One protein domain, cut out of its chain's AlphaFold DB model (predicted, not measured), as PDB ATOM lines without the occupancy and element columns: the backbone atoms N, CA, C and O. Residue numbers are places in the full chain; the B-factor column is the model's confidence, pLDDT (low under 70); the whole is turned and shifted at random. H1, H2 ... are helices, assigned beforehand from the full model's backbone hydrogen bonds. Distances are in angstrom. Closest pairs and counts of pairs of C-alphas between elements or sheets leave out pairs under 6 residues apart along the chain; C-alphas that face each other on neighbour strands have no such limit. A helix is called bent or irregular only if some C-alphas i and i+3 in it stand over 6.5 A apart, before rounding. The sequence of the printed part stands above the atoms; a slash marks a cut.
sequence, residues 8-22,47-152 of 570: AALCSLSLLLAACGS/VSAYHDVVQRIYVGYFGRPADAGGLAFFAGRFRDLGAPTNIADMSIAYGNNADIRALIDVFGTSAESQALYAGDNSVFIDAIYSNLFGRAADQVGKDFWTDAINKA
ATOM      1  N   ALA A   8     370.825 536.008 405.635       50.78
ATOM      2  CA  ALA A   8     369.840 535.139 406.307       50.78
ATOM      3  C   ALA A   8     369.283 533.992 405.423       50.78
ATOM      4  O   ALA A   8     368.968 532.911 405.911       50.78
ATOM      5  N   ALA A   9     369.204 534.167 404.099       52.88
ATOM      6  CA  ALA A   9     368.783 533.089 403.196       52.88
ATOM      7  C   ALA A   9     369.900 532.054 402.951       52.88
ATOM      8  O   ALA A   9     369.619 530.894 402.640       52.88
ATOM      9  N   LEU A  10     371.162 532.457 403.135       57.66
ATOM     10  CA  LEU A  10     372.319 531.563 403.109       57.66
ATOM     11  C   LEU A  10     372.309 530.618 404.316       57.66
ATOM     12  O   LEU A  10     372.596 529.431 404.190       57.66
ATOM     13  N   CYS A  11     371.916 531.142 405.476       58.28
ATOM     14  CA  CYS A  11     371.933 530.432 406.747       58.28
ATOM     15  C   CYS A  11     370.988 529.225 406.776       58.28
ATOM     16  O   CYS A  11     371.400 528.111 407.109       58.28
ATOM     17  N   SER A  12     369.743 529.413 406.328       62.09
ATOM     18  CA  SER A  12     368.809 528.299 406.136       62.09
ATOM     19  C   SER A  12     369.317 527.268 405.125       62.09
ATOM     20  O   SER A  12     369.058 526.078 405.292       62.09
ATOM     21  N   LEU A  13     370.054 527.692 404.090       61.88
ATOM     22  CA  LEU A  13     370.573 526.782 403.070       61.88
ATOM     23  C   LEU A  13     371.676 525.870 403.628       61.88
ATOM     24  O   LEU A  13     371.630 524.663 403.389       61.88
ATOM     25  N   SER A  14     372.614 526.418 404.411       60.62
ATOM     26  CA  SER A  14     373.640 525.638 405.120       60.62
ATOM     27  C   SER A  14     373.020 524.529 405.971       60.62
ATOM     28  O   SER A  14     373.430 523.373 405.870       60.62
ATOM     29  N   LEU A  15     372.003 524.865 406.774       63.09
ATOM     30  CA  LEU A  15     371.312 523.913 407.653       63.09
ATOM     31  C   LEU A  15     370.547 522.842 406.864       63.09
ATOM     32  O   LEU A  15     370.690 521.656 407.152       63.09
ATOM     33  N   LEU A  16     369.774 523.238 405.847       63.69
ATOM     34  CA  LEU A  16     368.977 522.312 405.033       63.69
ATOM     35  C   LEU A  16     369.851 521.322 404.250       63.69
ATOM     36  O   LEU A  16     369.512 520.143 404.156       63.69
ATOM     37  N   LEU A  17     370.992 521.772 403.718       63.31
ATOM     38  CA  LEU A  17     371.934 520.892 403.025       63.31
ATOM     39  C   LEU A  17     372.717 520.005 404.001       63.31
ATOM     40  O   LEU A  17     372.914 518.829 403.700       63.31
ATOM     41  N   ALA A  18     373.088 520.505 405.184       59.59
ATOM     42  CA  ALA A  18     373.684 519.679 406.237       59.59
ATOM     43  C   ALA A  18     372.708 518.602 406.755       59.59
ATOM     44  O   ALA A  18     373.131 517.480 407.030       59.59
ATOM     45  N   ALA A  19     371.407 518.903 406.823       59.16
ATOM     46  CA  ALA A  19     370.358 517.950 407.192       59.16
ATOM     47  C   ALA A  19     370.069 516.915 406.085       59.16
ATOM     48  O   ALA A  19     369.965 515.728 406.380       59.16
ATOM     49  N   CYS A  20     370.025 517.311 404.804       54.88
ATOM     50  CA  CYS A  20     369.971 516.348 403.688       54.88
ATOM     51  C   CYS A  20     371.288 515.570 403.481       54.88
ATOM     52  O   CYS A  20     371.320 514.637 402.679       54.88
ATOM     53  N   GLY A  21     372.373 515.946 404.169       45.19
ATOM     54  CA  GLY A  21     373.639 515.211 404.199       45.19
ATOM     55  C   GLY A  21     373.687 514.072 405.224       45.19
ATOM     56  O   GLY A  21     374.624 513.278 405.182       45.19
ATOM     57  N   SER A  22     372.706 513.974 406.129       43.44
ATOM     58  CA  SER A  22     372.614 512.897 407.120       43.44
ATOM     59  C   SER A  22     371.513 511.893 406.785       43.44
ATOM     60  O   SER A  22     370.331 512.212 406.887       43.44
ATOM     61  N   VAL A  47     376.750 520.895 427.613       69.50
ATOM     62  CA  VAL A  47     377.294 521.682 426.484       69.50
ATOM     63  C   VAL A  47     377.787 520.765 425.355       69.50
ATOM     64  O   VAL A  47     377.603 521.058 424.173       69.50
ATOM     65  N   SER A  48     378.338 519.606 425.720       67.12
ATOM     66  CA  SER A  48     378.831 518.588 424.789       67.12
ATOM     67  C   SER A  48     377.758 518.029 423.847       67.12
ATOM     68  O   SER A  48     378.094 517.613 422.737       67.12
ATOM     69  N   ALA A  49     376.473 518.079 424.221       73.06
ATOM     70  CA  ALA A  49     375.367 517.641 423.368       73.06
ATOM     71  C   ALA A  49     375.166 518.538 422.129       73.06
ATOM     72  O   ALA A  49     374.594 518.095 421.138       73.06
ATOM     73  N   TYR A  50     375.671 519.775 422.153       80.56
ATOM     74  CA  TYR A  50     375.575 520.725 421.039       80.56
ATOM     75  C   TYR A  50     376.778 520.665 420.084       80.56
ATOM     76  O   TYR A  50     376.749 521.289 419.023       80.56
ATOM     77  N   HIS A  51     377.833 519.913 420.425       76.75
ATOM     78  CA  HIS A  51     379.083 519.903 419.658       76.75
ATOM     79  C   HIS A  51     378.896 519.444 418.204       76.75
ATOM     80  O   HIS A  51     379.484 520.050 417.313       76.75
ATOM     81  N   ASP A  52     378.067 518.427 417.937       71.62
ATOM     82  CA  ASP A  52     377.797 517.948 416.570       71.62
ATOM     83  C   ASP A  52     377.134 519.033 415.702       71.62
ATOM     84  O   ASP A  52     377.595 519.309 414.593       71.62
ATOM     85  N   VAL A  53     376.111 519.717 416.227       79.12
ATOM     86  CA  VAL A  53     375.412 520.792 415.507       79.12
ATOM     87  C   VAL A  53     376.345 521.970 415.231       79.12
ATOM     88  O   VAL A  53     376.405 522.445 414.097       79.12
ATOM     89  N   VAL A  54     377.128 522.404 416.226       81.12
ATOM     90  CA  VAL A  54     378.105 523.493 416.053       81.12
ATOM     91  C   VAL A  54     379.168 523.115 415.021       81.12
ATOM     92  O   VAL A  54     379.439 523.902 414.115       81.12
ATOM     93  N   GLN A  55     379.726 521.902 415.088       75.38
ATOM     94  CA  GLN A  55     380.708 521.426 414.109       75.38
ATOM     95  C   GLN A  55     380.124 521.362 412.688       75.38
ATOM     96  O   GLN A  55     380.785 521.795 411.746       75.38
ATOM     97  N   ARG A  56     378.875 520.907 412.508       75.75
ATOM     98  CA  ARG A  56     378.204 520.892 411.192       75.75
ATOM     99  C   ARG A  56     377.958 522.290 410.632       75.75
ATOM    100  O   ARG A  56     378.147 522.494 409.435       75.75
ATOM    101  N   ILE A  57     377.582 523.252 411.479       82.69
ATOM    102  CA  ILE A  57     377.438 524.660 411.082       82.69
ATOM    103  C   ILE A  57     378.802 525.211 410.634       82.69
ATOM    104  O   ILE A  57     378.915 525.707 409.514       82.69
ATOM    105  N   TYR A  58     379.860 525.044 411.435       81.06
ATOM    106  CA  TYR A  58     381.218 525.473 411.071       81.06
ATOM    107  C   TYR A  58     381.712 524.841 409.757       81.06
ATOM    108  O   TYR A  58     382.198 525.556 408.879       81.06
ATOM    109  N   VAL A  59     381.526 523.529 409.570       73.19
ATOM    110  CA  VAL A  59     381.936 522.833 408.339       73.19
ATOM    111  C   VAL A  59     381.141 523.327 407.130       73.19
ATOM    112  O   VAL A  59     381.741 523.583 406.089       73.19
ATOM    113  N   GLY A  60     379.827 523.537 407.252       73.38
ATOM    114  CA  GLY A  60     379.008 524.078 406.164       73.38
ATOM    115  C   GLY A  60     379.425 525.490 405.742       73.38
ATOM    116  O   GLY A  60     379.670 525.732 404.559       73.38
ATOM    117  N   TYR A  61     379.554 526.407 406.707       74.44
ATOM    118  CA  TYR A  61     379.830 527.825 406.442       74.44
ATOM    119  C   TYR A  61     381.296 528.154 406.170       74.44
ATOM    120  O   TYR A  61     381.553 529.109 405.449       74.44
ATOM    121  N   PHE A  62     382.261 527.428 406.730       76.25
ATOM    122  CA  PHE A  62     383.681 527.803 406.657       76.25
ATOM    123  C   PHE A  62     384.576 526.694 406.071       76.25
ATOM    124  O   PHE A  62     385.787 526.881 405.931       76.25
ATOM    125  N   GLY A  63     384.011 525.521 405.759       67.12
ATOM    126  CA  GLY A  63     384.741 524.335 405.292       67.12
ATOM    127  C   GLY A  63     385.613 523.662 406.364       67.12
ATOM    128  O   GLY A  63     386.210 522.617 406.103       67.12
ATOM    129  N   ARG A  64     385.689 524.244 407.567       66.38
ATOM    130  CA  ARG A  64     386.568 523.845 408.675       66.38
ATOM    131  C   ARG A  64     385.761 523.398 409.895       66.38
ATOM    132  O   ARG A  64     384.650 523.887 410.077       66.38
ATOM    133  N   PRO A  65     386.311 522.541 410.769       68.31
ATOM    134  CA  PRO A  65     385.750 522.350 412.101       68.31
ATOM    135  C   PRO A  65     385.810 523.644 412.930       68.31
ATOM    136  O   PRO A  65     386.634 524.536 412.684       68.31
ATOM    137  N   ALA A  66     384.959 523.713 413.950       73.06
ATOM    138  CA  ALA A  66     385.053 524.716 414.999       73.06
ATOM    139  C   ALA A  66     386.349 524.520 415.797       73.06
ATOM    140  O   ALA A  66     386.652 523.409 416.245       73.06
ATOM    141  N   ASP A  67     387.092 525.611 415.971       68.94
ATOM    142  CA  ASP A  67     388.186 525.731 416.934       68.94
ATOM    143  C   ASP A  67     387.660 525.656 418.380       68.94
ATOM    144  O   ASP A  67     386.459 525.778 418.619       68.94
ATOM    145  N   ALA A  68     388.542 525.436 419.360       60.50
ATOM    146  CA  ALA A  68     388.128 525.184 420.745       60.50
ATOM    147  C   ALA A  68     387.316 526.342 421.363       60.50
ATOM    148  O   ALA A  68     386.332 526.094 422.063       60.50
ATOM    149  N   GLY A  69     387.688 527.594 421.065       64.38
ATOM    150  CA  GLY A  69     386.977 528.783 421.537       64.38
ATOM    151  C   GLY A  69     385.600 528.926 420.889       64.38
ATOM    152  O   GLY A  69     384.597 529.044 421.592       64.38
ATOM    153  N   GLY A  70     385.536 528.843 419.557       75.31
ATOM    154  CA  GLY A  70     384.288 528.882 418.798       75.31
ATOM    155  C   GLY A  70     383.323 527.750 419.161       75.31
ATOM    156  O   GLY A  70     382.132 527.994 419.358       75.31
ATOM    157  N   LEU A  71     383.834 526.525 419.328       71.25
ATOM    158  CA  LEU A  71     383.043 525.366 419.742       71.25
ATOM    159  C   LEU A  71     382.395 525.600 421.109       71.25
ATOM    160  O   LEU A  71     381.179 525.471 421.229       71.25
ATOM    161  N   ALA A  72     383.191 525.978 422.115       70.38
ATOM    162  CA  ALA A  72     382.702 526.228 423.469       70.38
ATOM    163  C   ALA A  72     381.715 527.407 423.521       70.38
ATOM    164  O   ALA A  72     380.669 527.303 424.163       70.38
ATOM    165  N   PHE A  73     382.010 528.498 422.803       84.12
ATOM    166  CA  PHE A  73     381.140 529.671 422.721       84.12
ATOM    167  C   PHE A  73     379.773 529.317 422.128       84.12
ATOM    168  O   PHE A  73     378.753 529.482 422.796       84.12
ATOM    169  N   PHE A  74     379.723 528.789 420.901       87.06
ATOM    170  CA  PHE A  74     378.442 528.520 420.245       87.06
ATOM    171  C   PHE A  74     377.668 527.380 420.915       87.06
ATOM    172  O   PHE A  74     376.451 527.487 421.046       87.06
ATOM    173  N   ALA A  75     378.337 526.334 421.415       82.81
ATOM    174  CA  ALA A  75     377.668 525.262 422.156       82.81
ATOM    175  C   ALA A  75     377.046 525.772 423.469       82.81
ATOM    176  O   ALA A  75     375.906 525.431 423.783       82.81
ATOM    177  N   GLY A  76     377.752 526.649 424.196       80.38
ATOM    178  CA  GLY A  76     377.210 527.342 425.365       80.38
ATOM    179  C   GLY A  76     375.986 528.188 425.009       80.38
ATOM    180  O   GLY A  76     374.932 528.022 425.611       80.38
ATOM    181  N   ARG A  77     376.076 529.023 423.965       89.69
ATOM    182  CA  ARG A  77     374.960 529.887 423.539       89.69
ATOM    183  C   ARG A  77     373.738 529.104 423.039       89.69
ATOM    184  O   ARG A  77     372.622 529.534 423.307       89.69
ATOM    185  N   PHE A  78     373.905 527.955 422.376       90.75
ATOM    186  CA  PHE A  78     372.772 527.092 422.007       90.75
ATOM    187  C   PHE A  78     372.123 526.411 423.219       90.75
ATOM    188  O   PHE A  78     370.894 526.352 423.279       90.75
ATOM    189  N   ARG A  79     372.917 525.970 424.208       90.06
ATOM    190  CA  ARG A  79     372.404 525.484 425.501       90.06
ATOM    191  C   ARG A  79     371.596 526.562 426.222       90.06
ATOM    192  O   ARG A  79     370.488 526.284 426.668       90.06
ATOM    193  N   ASP A  80     372.131 527.778 426.315       87.81
ATOM    194  CA  ASP A  80     371.491 528.899 427.019       87.81
ATOM    195  C   ASP A  80     370.143 529.301 426.389       87.81
ATOM    196  O   ASP A  80     369.261 529.803 427.081       87.81
ATOM    197  N   LEU A  81     369.971 529.060 425.082       88.19
ATOM    198  CA  LEU A  81     368.722 529.269 424.340       88.19
ATOM    199  C   LEU A  81     367.780 528.047 424.339       88.19
ATOM    200  O   LEU A  81     366.725 528.102 423.707       88.19
ATOM    201  N   GLY A  82     368.149 526.937 424.991       86.56
ATOM    202  CA  GLY A  82     367.367 525.693 424.988       86.56
ATOM    203  C   GLY A  82     367.166 525.098 423.589       86.56
ATOM    204  O   GLY A  82     366.102 524.552 423.294       86.56
ATOM    205  N   ALA A  83     368.146 525.269 422.698       88.19
ATOM    206  CA  ALA A  83     368.022 524.893 421.294       88.19
ATOM    207  C   ALA A  83     368.042 523.359 421.077       88.19
ATOM    208  O   ALA A  83     368.459 522.606 421.957       88.19
ATOM    209  N   PRO A  84     367.636 522.853 419.897       87.56
ATOM    210  CA  PRO A  84     367.740 521.426 419.602       87.56
ATOM    211  C   PRO A  84     369.192 520.953 419.448       87.56
ATOM    212  O   PRO A  84     370.023 521.630 418.845       87.56
ATOM    213  N   THR A  85     369.485 519.744 419.922       82.81
ATOM    214  CA  THR A  85     370.821 519.119 419.870       82.81
ATOM    215  C   THR A  85     371.092 518.322 418.586       82.81
ATOM    216  O   THR A  85     372.117 517.656 418.480       82.81
ATOM    217  N   ASN A  86     370.204 518.388 417.585       79.75
ATOM    218  CA  ASN A  86     370.394 517.755 416.277       79.75
ATOM    219  C   ASN A  86     370.114 518.732 415.119       79.75
ATOM    220  O   ASN A  86     369.355 519.692 415.259       79.75
ATOM    221  N   ILE A  87     370.729 518.483 413.958       76.38
ATOM    222  CA  ILE A  87     370.721 519.425 412.826       76.38
ATOM    223  C   ILE A  87     369.348 519.570 412.143       76.38
ATOM    224  O   ILE A  87     369.047 520.632 411.597       76.38
ATOM    225  N   ALA A  88     368.500 518.535 412.188       72.69
ATOM    226  CA  ALA A  88     367.180 518.554 411.559       72.69
ATOM    227  C   ALA A  88     366.219 519.456 412.344       72.69
ATOM    228  O   ALA A  88     365.645 520.390 411.779       72.69
ATOM    229  N   ASP A  89     366.131 519.256 413.659       76.44
ATOM    230  CA  ASP A  89     365.331 520.111 414.534       76.44
ATOM    231  C   ASP A  89     365.932 521.515 414.653       76.44
ATOM    232  O   ASP A  89     365.182 522.486 414.707       76.44
ATOM    233  N   MET A  90     367.262 521.677 414.590       81.50
ATOM    234  CA  MET A  90     367.887 523.005 414.498       81.50
ATOM    235  C   MET A  90     367.451 523.751 413.224       81.50
ATOM    236  O   MET A  90     367.158 524.946 413.277       81.50
ATOM    237  N   SER A  91     367.317 523.057 412.086       76.94
ATOM    238  CA  SER A  91     366.768 523.647 410.856       76.94
ATOM    239  C   SER A  91     365.285 524.029 410.979       76.94
ATOM    240  O   SER A  91     364.836 524.934 410.274       76.94
ATOM    241  N   ILE A  92     364.521 523.373 411.860       75.06
ATOM    242  CA  ILE A  92     363.134 523.744 412.186       75.06
ATOM    243  C   ILE A  92     363.119 524.933 413.161       75.06
ATOM    244  O   ILE A  92     362.344 525.873 412.975       75.06
ATOM    245  N   ALA A  93     363.997 524.941 414.166       80.12
ATOM    246  CA  ALA A  93     364.131 526.018 415.141       80.12
ATOM    247  C   ALA A  93     364.571 527.336 414.485       80.12
ATOM    248  O   ALA A  93     363.973 528.367 414.771       80.12
ATOM    249  N   TYR A  94     365.503 527.304 413.526       80.94
ATOM    250  CA  TYR A  94     365.899 528.469 412.719       80.94
ATOM    251  C   TYR A  94     364.701 529.163 412.032       80.94
ATOM    252  O   TYR A  94     364.664 530.386 411.889       80.94
ATOM    253  N   GLY A  95     363.682 528.395 411.626       75.12
ATOM    254  CA  GLY A  95     362.462 528.938 411.025       75.12
ATOM    255  C   GLY A  95     361.478 529.566 412.021       75.12
ATOM    256  O   GLY A  95     360.690 530.422 411.620       75.12
ATOM    257  N   ASN A  96     361.515 529.155 413.295       80.56
ATOM    258  CA  ASN A  96     360.445 529.398 414.274       80.56
ATOM    259  C   ASN A  96     360.882 530.155 415.548       80.56
ATOM    260  O   ASN A  96     360.028 530.700 416.240       80.56
ATOM    261  N   ASN A  97     362.179 530.211 415.860       82.62
ATOM    262  CA  ASN A  97     362.747 530.892 417.026       82.62
ATOM    263  C   ASN A  97     363.689 532.017 416.554       82.62
ATOM    264  O   ASN A  97     364.612 531.787 415.771       82.62
ATOM    265  N   ALA A  98     363.432 533.248 417.009       82.94
ATOM    266  CA  ALA A  98     364.154 534.436 416.554       82.94
ATOM    267  C   ALA A  98     365.595 534.516 417.086       82.94
ATOM    268  O   ALA A  98     366.474 534.961 416.349       82.94
ATOM    269  N   ASP A  99     365.847 534.054 418.311       83.75
ATOM    270  CA  ASP A  99     367.153 534.126 418.974       83.75
ATOM    271  C   ASP A  99     368.112 533.054 418.443       83.75
ATOM    272  O   ASP A  99     369.273 533.336 418.149       83.75
ATOM    273  N   ILE A 100     367.601 531.836 418.222       84.38
ATOM    274  CA  ILE A 100     368.329 530.749 417.548       84.38
ATOM    275  C   ILE A 100     368.674 531.164 416.113       84.38
ATOM    276  O   ILE A 100     369.806 530.966 415.671       84.38
ATOM    277  N   ARG A 101     367.732 531.796 415.396       84.38
ATOM    278  CA  ARG A 101     367.996 532.370 414.070       84.38
ATOM    279  C   ARG A 101     369.088 533.438 414.127       84.38
ATOM    280  O   ARG A 101     370.044 533.339 413.366       84.38
ATOM    281  N   ALA A 102     368.987 534.406 415.039       82.06
ATOM    282  CA  ALA A 102     369.970 535.479 415.180       82.06
ATOM    283  C   ALA A 102     371.379 534.945 415.496       82.06
ATOM    284  O   ALA A 102     372.348 535.379 414.877       82.06
ATOM    285  N   LEU A 103     371.496 533.955 416.389       87.12
ATOM    286  CA  LEU A 103     372.766 533.299 416.725       87.12
ATOM    287  C   LEU A 103     373.402 532.582 415.519       87.12
ATOM    288  O   LEU A 103     374.625 532.536 415.407       87.12
ATOM    289  N   ILE A 104     372.587 532.048 414.606       84.88
ATOM    290  CA  ILE A 104     373.047 531.383 413.378       84.88
ATOM    291  C   ILE A 104     373.350 532.407 412.266       84.88
ATOM    292  O   ILE A 104     374.316 532.244 411.522       84.88
ATOM    293  N   ASP A 105     372.605 533.511 412.179       82.19
ATOM    294  CA  ASP A 105     372.843 534.583 411.200       82.19
ATOM    295  C   ASP A 105     374.183 535.317 411.413       82.19
ATOM    296  O   ASP A 105     374.756 535.846 410.453       82.19
ATOM    297  N   VAL A 106     374.748 535.270 412.628       83.19
ATOM    298  CA  VAL A 106     376.135 535.692 412.921       83.19
ATOM    299  C   VAL A 106     377.158 534.958 412.045       83.19
ATOM    300  O   VAL A 106     378.128 535.574 411.611       83.19
ATOM    301  N   PHE A 107     376.951 533.678 411.711       81.94
ATOM    302  CA  PHE A 107     377.878 532.943 410.841       81.94
ATOM    303  C   PHE A 107     377.927 533.556 409.445       81.94
ATOM    304  O   PHE A 107     379.005 533.885 408.952       81.94
ATOM    305  N   GLY A 108     376.758 533.773 408.832       73.94
ATOM    306  CA  GLY A 108     376.655 534.340 407.489       73.94
ATOM    307  C   GLY A 108     377.154 535.781 407.417       73.94
ATOM    308  O   GLY A 108     377.813 536.144 406.447       73.94
ATOM    309  N   THR A 109     376.897 536.577 408.458       73.88
ATOM    310  CA  THR A 109     377.307 537.989 408.529       73.88
ATOM    311  C   THR A 109     378.743 538.205 409.024       73.88
ATOM    312  O   THR A 109     379.249 539.320 408.906       73.88
ATOM    313  N   SER A 110     379.428 537.172 409.530       77.81
ATOM    314  CA  SER A 110     380.801 537.266 410.053       77.81
ATOM    315  C   SER A 110     381.825 537.764 409.023       77.81
ATOM    316  O   SER A 110     381.712 537.500 407.825       77.81
ATOM    317  N   ALA A 111     382.889 538.420 409.498       74.25
ATOM    318  CA  ALA A 111     384.002 538.845 408.645       74.25
ATOM    319  C   ALA A 111     384.711 537.661 407.950       74.25
ATOM    320  O   ALA A 111     385.158 537.807 406.816       74.25
ATOM    321  N   GLU A 112     384.762 536.476 408.579       73.88
ATOM    322  CA  GLU A 112     385.291 535.252 407.953       73.88
ATOM    323  C   GLU A 112     384.410 534.808 406.771       73.88
ATOM    324  O   GLU A 112     384.929 534.546 405.690       73.88
ATOM    325  N   SER A 113     383.079 534.813 406.928       73.62
ATOM    326  CA  SER A 113     382.131 534.542 405.831       73.62
ATOM    327  C   SER A 113     382.265 535.561 404.694       73.62
ATOM    328  O   SER A 113     382.394 535.179 403.532       73.62
ATOM    329  N   GLN A 114     382.320 536.859 405.013       71.75
ATOM    330  CA  GLN A 114     382.473 537.917 404.007       71.75
ATOM    331  C   GLN A 114     383.797 537.804 403.229       71.75
ATOM    332  O   GLN A 114     383.813 538.021 402.019       71.75
ATOM    333  N   ALA A 115     384.892 537.414 403.892       71.00
ATOM    334  CA  ALA A 115     386.189 537.193 403.252       71.00
ATOM    335  C   ALA A 115     386.239 535.910 402.397       71.00
ATOM    336  O   ALA A 115     386.927 535.881 401.378       71.00
ATOM    337  N   LEU A 116     385.513 534.856 402.785       67.62
ATOM    338  CA  LEU A 116     385.423 533.604 402.021       67.62
ATOM    339  C   LEU A 116     384.496 533.711 400.799       67.62
ATOM    340  O   LEU A 116     384.708 533.000 399.815       67.62
ATOM    341  N   TYR A 117     383.478 534.578 400.846       72.69
ATOM    342  CA  TYR A 117     382.365 534.593 399.887       72.69
ATOM    343  C   TYR A 117     382.176 535.929 399.163       72.69
ATOM    344  O   TYR A 117     381.056 536.402 398.969       72.69
ATOM    345  N   ALA A 118     383.279 536.514 398.701       58.00
ATOM    346  CA  ALA A 118     383.274 537.689 397.833       58.00
ATOM    347  C   ALA A 118     382.687 537.374 396.434       58.00
ATOM    348  O   ALA A 118     383.413 537.052 395.494       58.00
ATOM    349  N   GLY A 119     381.363 537.469 396.282       66.38
ATOM    350  CA  GLY A 119     380.670 537.273 395.004       66.38
ATOM    351  C   GLY A 119     379.143 537.275 395.116       66.38
ATOM    352  O   GLY A 119     378.582 537.528 396.178       66.38
ATOM    353  N   ASP A 120     378.454 536.980 394.010       69.88
ATOM    354  CA  ASP A 120     377.002 536.762 394.016       69.88
ATOM    355  C   ASP A 120     376.633 535.395 394.638       69.88
ATOM    356  O   ASP A 120     377.444 534.467 394.694       69.88
ATOM    357  N   ASN A 121     375.364 535.241 395.045       74.12
ATOM    358  CA  ASN A 121     374.827 534.066 395.759       74.12
ATOM    359  C   ASN A 121     375.147 532.700 395.101       74.12
ATOM    360  O   ASN A 121     375.210 531.681 395.785       74.12
ATOM    361  N   SER A 122     375.380 532.663 393.786       72.88
ATOM    362  CA  SER A 122     375.773 531.464 393.034       72.88
ATOM    363  C   SER A 122     377.176 530.939 393.370       72.88
ATOM    364  O   SER A 122     377.405 529.738 393.254       72.88
ATOM    365  N   VAL A 123     378.109 531.810 393.778       73.31
ATOM    366  CA  VAL A 123     379.470 531.428 394.209       73.31
ATOM    367  C   VAL A 123     379.415 530.752 395.580       73.31
ATOM    368  O   VAL A 123     380.036 529.715 395.802       73.31
ATOM    369  N   PHE A 124     378.594 531.302 396.477       75.12
ATOM    370  CA  PHE A 124     378.352 530.754 397.807       75.12
ATOM    371  C   PHE A 124     377.766 529.331 397.766       75.12
ATOM    372  O   PHE A 124     378.201 528.457 398.515       75.12
ATOM    373  N   ILE A 125     376.818 529.067 396.855       76.25
ATOM    374  CA  ILE A 125     376.211 527.736 396.691       76.25
ATOM    375  C   ILE A 125     377.256 526.687 396.283       76.25
ATOM    376  O   ILE A 125     377.287 525.609 396.875       76.25
ATOM    377  N   ASP A 126     378.131 526.994 395.320       73.31
ATOM    378  CA  ASP A 126     379.209 526.075 394.926       73.31
ATOM    379  C   ASP A 126     380.166 525.794 396.087       73.31
ATOM    380  O   ASP A 126     380.583 524.650 396.280       73.31
ATOM    381  N   ALA A 127     380.481 526.813 396.892       72.00
ATOM    382  CA  ALA A 127     381.350 526.652 398.046       72.00
ATOM    383  C   ALA A 127     380.713 525.787 399.148       72.00
ATOM    384  O   ALA A 127     381.376 524.878 399.641       72.00
ATOM    385  N   ILE A 128     379.420 525.960 399.468       74.81
ATOM    386  CA  ILE A 128     378.707 525.034 400.369       74.81
ATOM    387  C   ILE A 128     378.717 523.608 399.818       74.81
ATOM    388  O   ILE A 128     378.993 522.667 400.563       74.81
ATOM    389  N   TYR A 129     378.419 523.416 398.530       69.31
ATOM    390  CA  TYR A 129     378.403 522.075 397.940       69.31
ATOM    391  C   TYR A 129     379.802 521.430 397.970       69.31
ATOM    392  O   TYR A 129     379.922 520.230 398.235       69.31
ATOM    393  N   SER A 130     380.862 522.226 397.801       69.00
ATOM    394  CA  SER A 130     382.250 521.796 397.984       69.00
ATOM    395  C   SER A 130     382.545 521.421 399.443       69.00
ATOM    396  O   SER A 130     383.108 520.355 399.692       69.00
ATOM    397  N   ASN A 131     382.121 522.247 400.407       68.06
ATOM    398  CA  ASN A 131     382.331 522.040 401.843       68.06
ATOM    399  C   ASN A 131     381.606 520.787 402.373       68.06
ATOM    400  O   ASN A 131     382.215 519.966 403.054       68.06
ATOM    401  N   LEU A 132     380.315 520.631 402.054       63.84
ATOM    402  CA  LEU A 132     379.457 519.562 402.583       63.84
ATOM    403  C   LEU A 132     379.533 518.254 401.782       63.84
ATOM    404  O   LEU A 132     379.419 517.175 402.359       63.84
ATOM    405  N   PHE A 133     379.696 518.326 400.456       67.19
ATOM    406  CA  PHE A 133     379.562 517.160 399.570       67.19
ATOM    407  C   PHE A 133     380.811 516.852 398.733       67.19
ATOM    408  O   PHE A 133     380.817 515.849 398.014       67.19
ATOM    409  N   GLY A 134     381.861 517.680 398.803       57.59
ATOM    410  CA  GLY A 134     383.105 517.483 398.048       57.59
ATOM    411  C   GLY A 134     382.932 517.580 396.528       57.59
ATOM    412  O   GLY A 134     383.675 516.938 395.787       57.59
ATOM    413  N   ARG A 135     381.924 518.325 396.054       65.00
ATOM    414  CA  ARG A 135     381.599 518.503 394.628       65.00
ATOM    415  C   ARG A 135     381.053 519.902 394.358       65.00
ATOM    416  O   ARG A 135     380.518 520.524 395.263       65.00
ATOM    417  N   ALA A 136     381.077 520.352 393.107       68.75
ATOM    418  CA  ALA A 136     380.271 521.503 392.701       68.75
ATOM    419  C   ALA A 136     378.760 521.198 392.791       68.75
ATOM    420  O   ALA A 136     378.331 520.030 392.743       68.75
ATOM    421  N   ALA A 137     377.944 522.252 392.871       74.38
ATOM    422  CA  ALA A 137     376.520 522.121 392.619       74.38
ATOM    423  C   ALA A 137     376.292 521.751 391.143       74.38
ATOM    424  O   ALA A 137     376.981 522.218 390.238       74.38
ATOM    425  N   ASP A 138     375.324 520.876 390.895       76.81
ATOM    426  CA  ASP A 138     374.803 520.658 389.548       76.81
ATOM    427  C   ASP A 138     373.995 521.891 389.116       76.81
ATOM    428  O   ASP A 138     373.341 522.515 389.948       76.81
ATOM    429  N   GLN A 139     374.039 522.248 387.827       76.88
ATOM    430  CA  GLN A 139     373.485 523.518 387.334       76.88
ATOM    431  C   GLN A 139     372.013 523.718 387.740       76.88
ATOM    432  O   GLN A 139     371.645 524.788 388.205       76.88
ATOM    433  N   VAL A 140     371.193 522.661 387.675       74.94
ATOM    434  CA  VAL A 140     369.772 522.708 388.063       74.94
ATOM    435  C   VAL A 140     369.594 523.003 389.558       74.94
ATOM    436  O   VAL A 140     368.778 523.852 389.918       74.94
ATOM    437  N   GLY A 141     370.356 522.344 390.439       73.31
ATOM    438  CA  GLY A 141     370.354 522.646 391.872       73.31
ATOM    439  C   GLY A 141     370.908 524.039 392.188       73.31
ATOM    440  O   GLY A 141     370.356 524.746 393.031       73.31
ATOM    441  N   LYS A 142     371.960 524.462 391.480       77.50
ATOM    442  CA  LYS A 142     372.581 525.786 391.616       77.50
ATOM    443  C   LYS A 142     371.614 526.908 391.246       77.50
ATOM    444  O   LYS A 142     371.466 527.855 392.019       77.50
ATOM    445  N   ASP A 143     370.922 526.777 390.118       76.44
ATOM    446  CA  ASP A 143     369.921 527.740 389.660       76.44
ATOM    447  C   ASP A 143     368.734 527.787 390.627       76.44
ATOM    448  O   ASP A 143     368.354 528.869 391.070       76.44
ATOM    449  N   PHE A 144     368.219 526.626 391.056       76.88
ATOM    450  CA  PHE A 144     367.137 526.530 392.043       76.88
ATOM    451  C   PHE A 144     367.463 527.256 393.360       76.88
ATOM    452  O   PHE A 144     366.658 528.061 393.836       76.88
ATOM    453  N   TRP A 145     368.641 527.013 393.943       73.81
ATOM    454  CA  TRP A 145     369.041 527.662 395.195       73.81
ATOM    455  C   TRP A 145     369.375 529.145 395.015       73.81
ATOM    456  O   TRP A 145     369.032 529.952 395.881       73.81
ATOM    457  N   THR A 146     369.971 529.525 393.878       77.44
ATOM    458  CA  THR A 146     370.230 530.934 393.538       77.44
ATOM    459  C   THR A 146     368.911 531.702 393.467       77.44
ATOM    460  O   THR A 146     368.781 532.771 394.064       77.44
ATOM    461  N   ASP A 147     367.896 531.128 392.818       75.62
ATOM    462  CA  ASP A 147     366.551 531.692 392.753       75.62
ATOM    463  C   ASP A 147     365.861 531.743 394.122       75.62
ATOM    464  O   ASP A 147     365.219 532.745 394.438       75.62
ATOM    465  N   ALA A 148     366.000 530.707 394.954       69.31
ATOM    466  CA  ALA A 148     365.424 530.678 396.298       69.31
ATOM    467  C   ALA A 148     365.984 531.805 397.187       69.31
ATOM    468  O   ALA A 148     365.213 532.570 397.770       69.31
ATOM    469  N   ILE A 149     367.314 531.970 397.220       69.19
ATOM    470  CA  ILE A 149     367.988 533.060 397.947       69.19
ATOM    471  C   ILE A 149     367.587 534.426 397.373       69.19
ATOM    472  O   ILE A 149     367.255 535.352 398.118       69.19
ATOM    473  N   ASN A 150     367.555 534.564 396.045       71.12
ATOM    474  CA  ASN A 150     367.170 535.816 395.395       71.12
ATOM    475  C   ASN A 150     365.717 536.218 395.716       71.12
ATOM    476  O   ASN A 150     365.459 537.409 395.907       71.12
ATOM    477  N   LYS A 151     364.789 535.260 395.828       64.88
ATOM    478  CA  LYS A 151     363.353 535.495 396.082       64.88
ATOM    479  C   LYS A 151     362.991 535.699 397.559       64.88
ATOM    480  O   LYS A 151     361.908 536.205 397.840       64.88
ATOM    481  N   ALA A 152     363.887 535.398 398.500       57.69
ATOM    482  CA  ALA A 152     363.630 535.442 399.948       57.69
ATOM    483  C   ALA A 152     363.301 536.835 400.553       57.69
ATOM    484  O   ALA A 152     363.107 536.947 401.758       57.69
TER     485      ALA A 152
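AT A GLANCE: This is residues 8 to 22 and 47 to 152 of the 570 residues of the protein "Peptidylprolyl isomerase" of Massilia sp. K1S02-61 (UniProt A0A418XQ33). The longest helix, H2, runs roughly along the longest axis, with H3 packed on it at one end and H6 and H7 near its last residues, while H1 crosses its later part near the middle of the domain. H4 and H5 make a corner packed on H1, and H8 packs on H7 at the end of the domain away from H3. The printed part has 121 residues with eight named helices, H1 to H8 in chain order, and no named strand: all helix. It is compact, with a radius of gyration of the C-alphas of 13.7 A and spans of 39 by 28 by 27 A.

IN THESE COORDINATES: H2, residues 47 to 62, is 21.7 A long from C-alpha 47 at (377.294, 521.682, 426.484); it has a kink of 30 degrees near residue 54 and is irregular, C-alphas 49 and 52 being 7.2 A apart. H1 is residues 8 to 20, 19.0 A, H3 68 to 80, 18.2 A, H4 87 to 96, H5 98 to 109, H6 111 to 116, H7 121 to 133, 18.0 A, and H8 139 to 151, 18.0 A, ending at C-alpha 151 (363.353, 535.495, 396.082).

HOW THE PARTS SIT: H2 is the hub and touches H3 at a steep tilt of 62 degrees, closest C-alphas Tyr 50 and Ala 75, 5.1 A. H1 touches H4 at a shallow tilt of 31 degrees, opposite ways, closest C-alphas Ala 19 and Ala 88, 5.4 A. H3 and H8 are apart. Every O i to N i+4 pair is within hydrogen-bond range in H3, H6 and H8, but 7 of 9 in H1, 9 of 12 in H2, 5 of 6 in H4, 6 of 8 in H5 and 8 of 9 in H7.

THE WHOLE: Asp 80 and Gln 139 have the C-alphas farthest apart, 40.1 A. Residues 23 to 46 are not printed; C-alphas 22 and 47 are 21.8 A apart across this cut. No link printed whole is long. Mean pLDDT of the printed part is 73.3, with 39 residues under 70, among them 8 to 22 and 129 to 136.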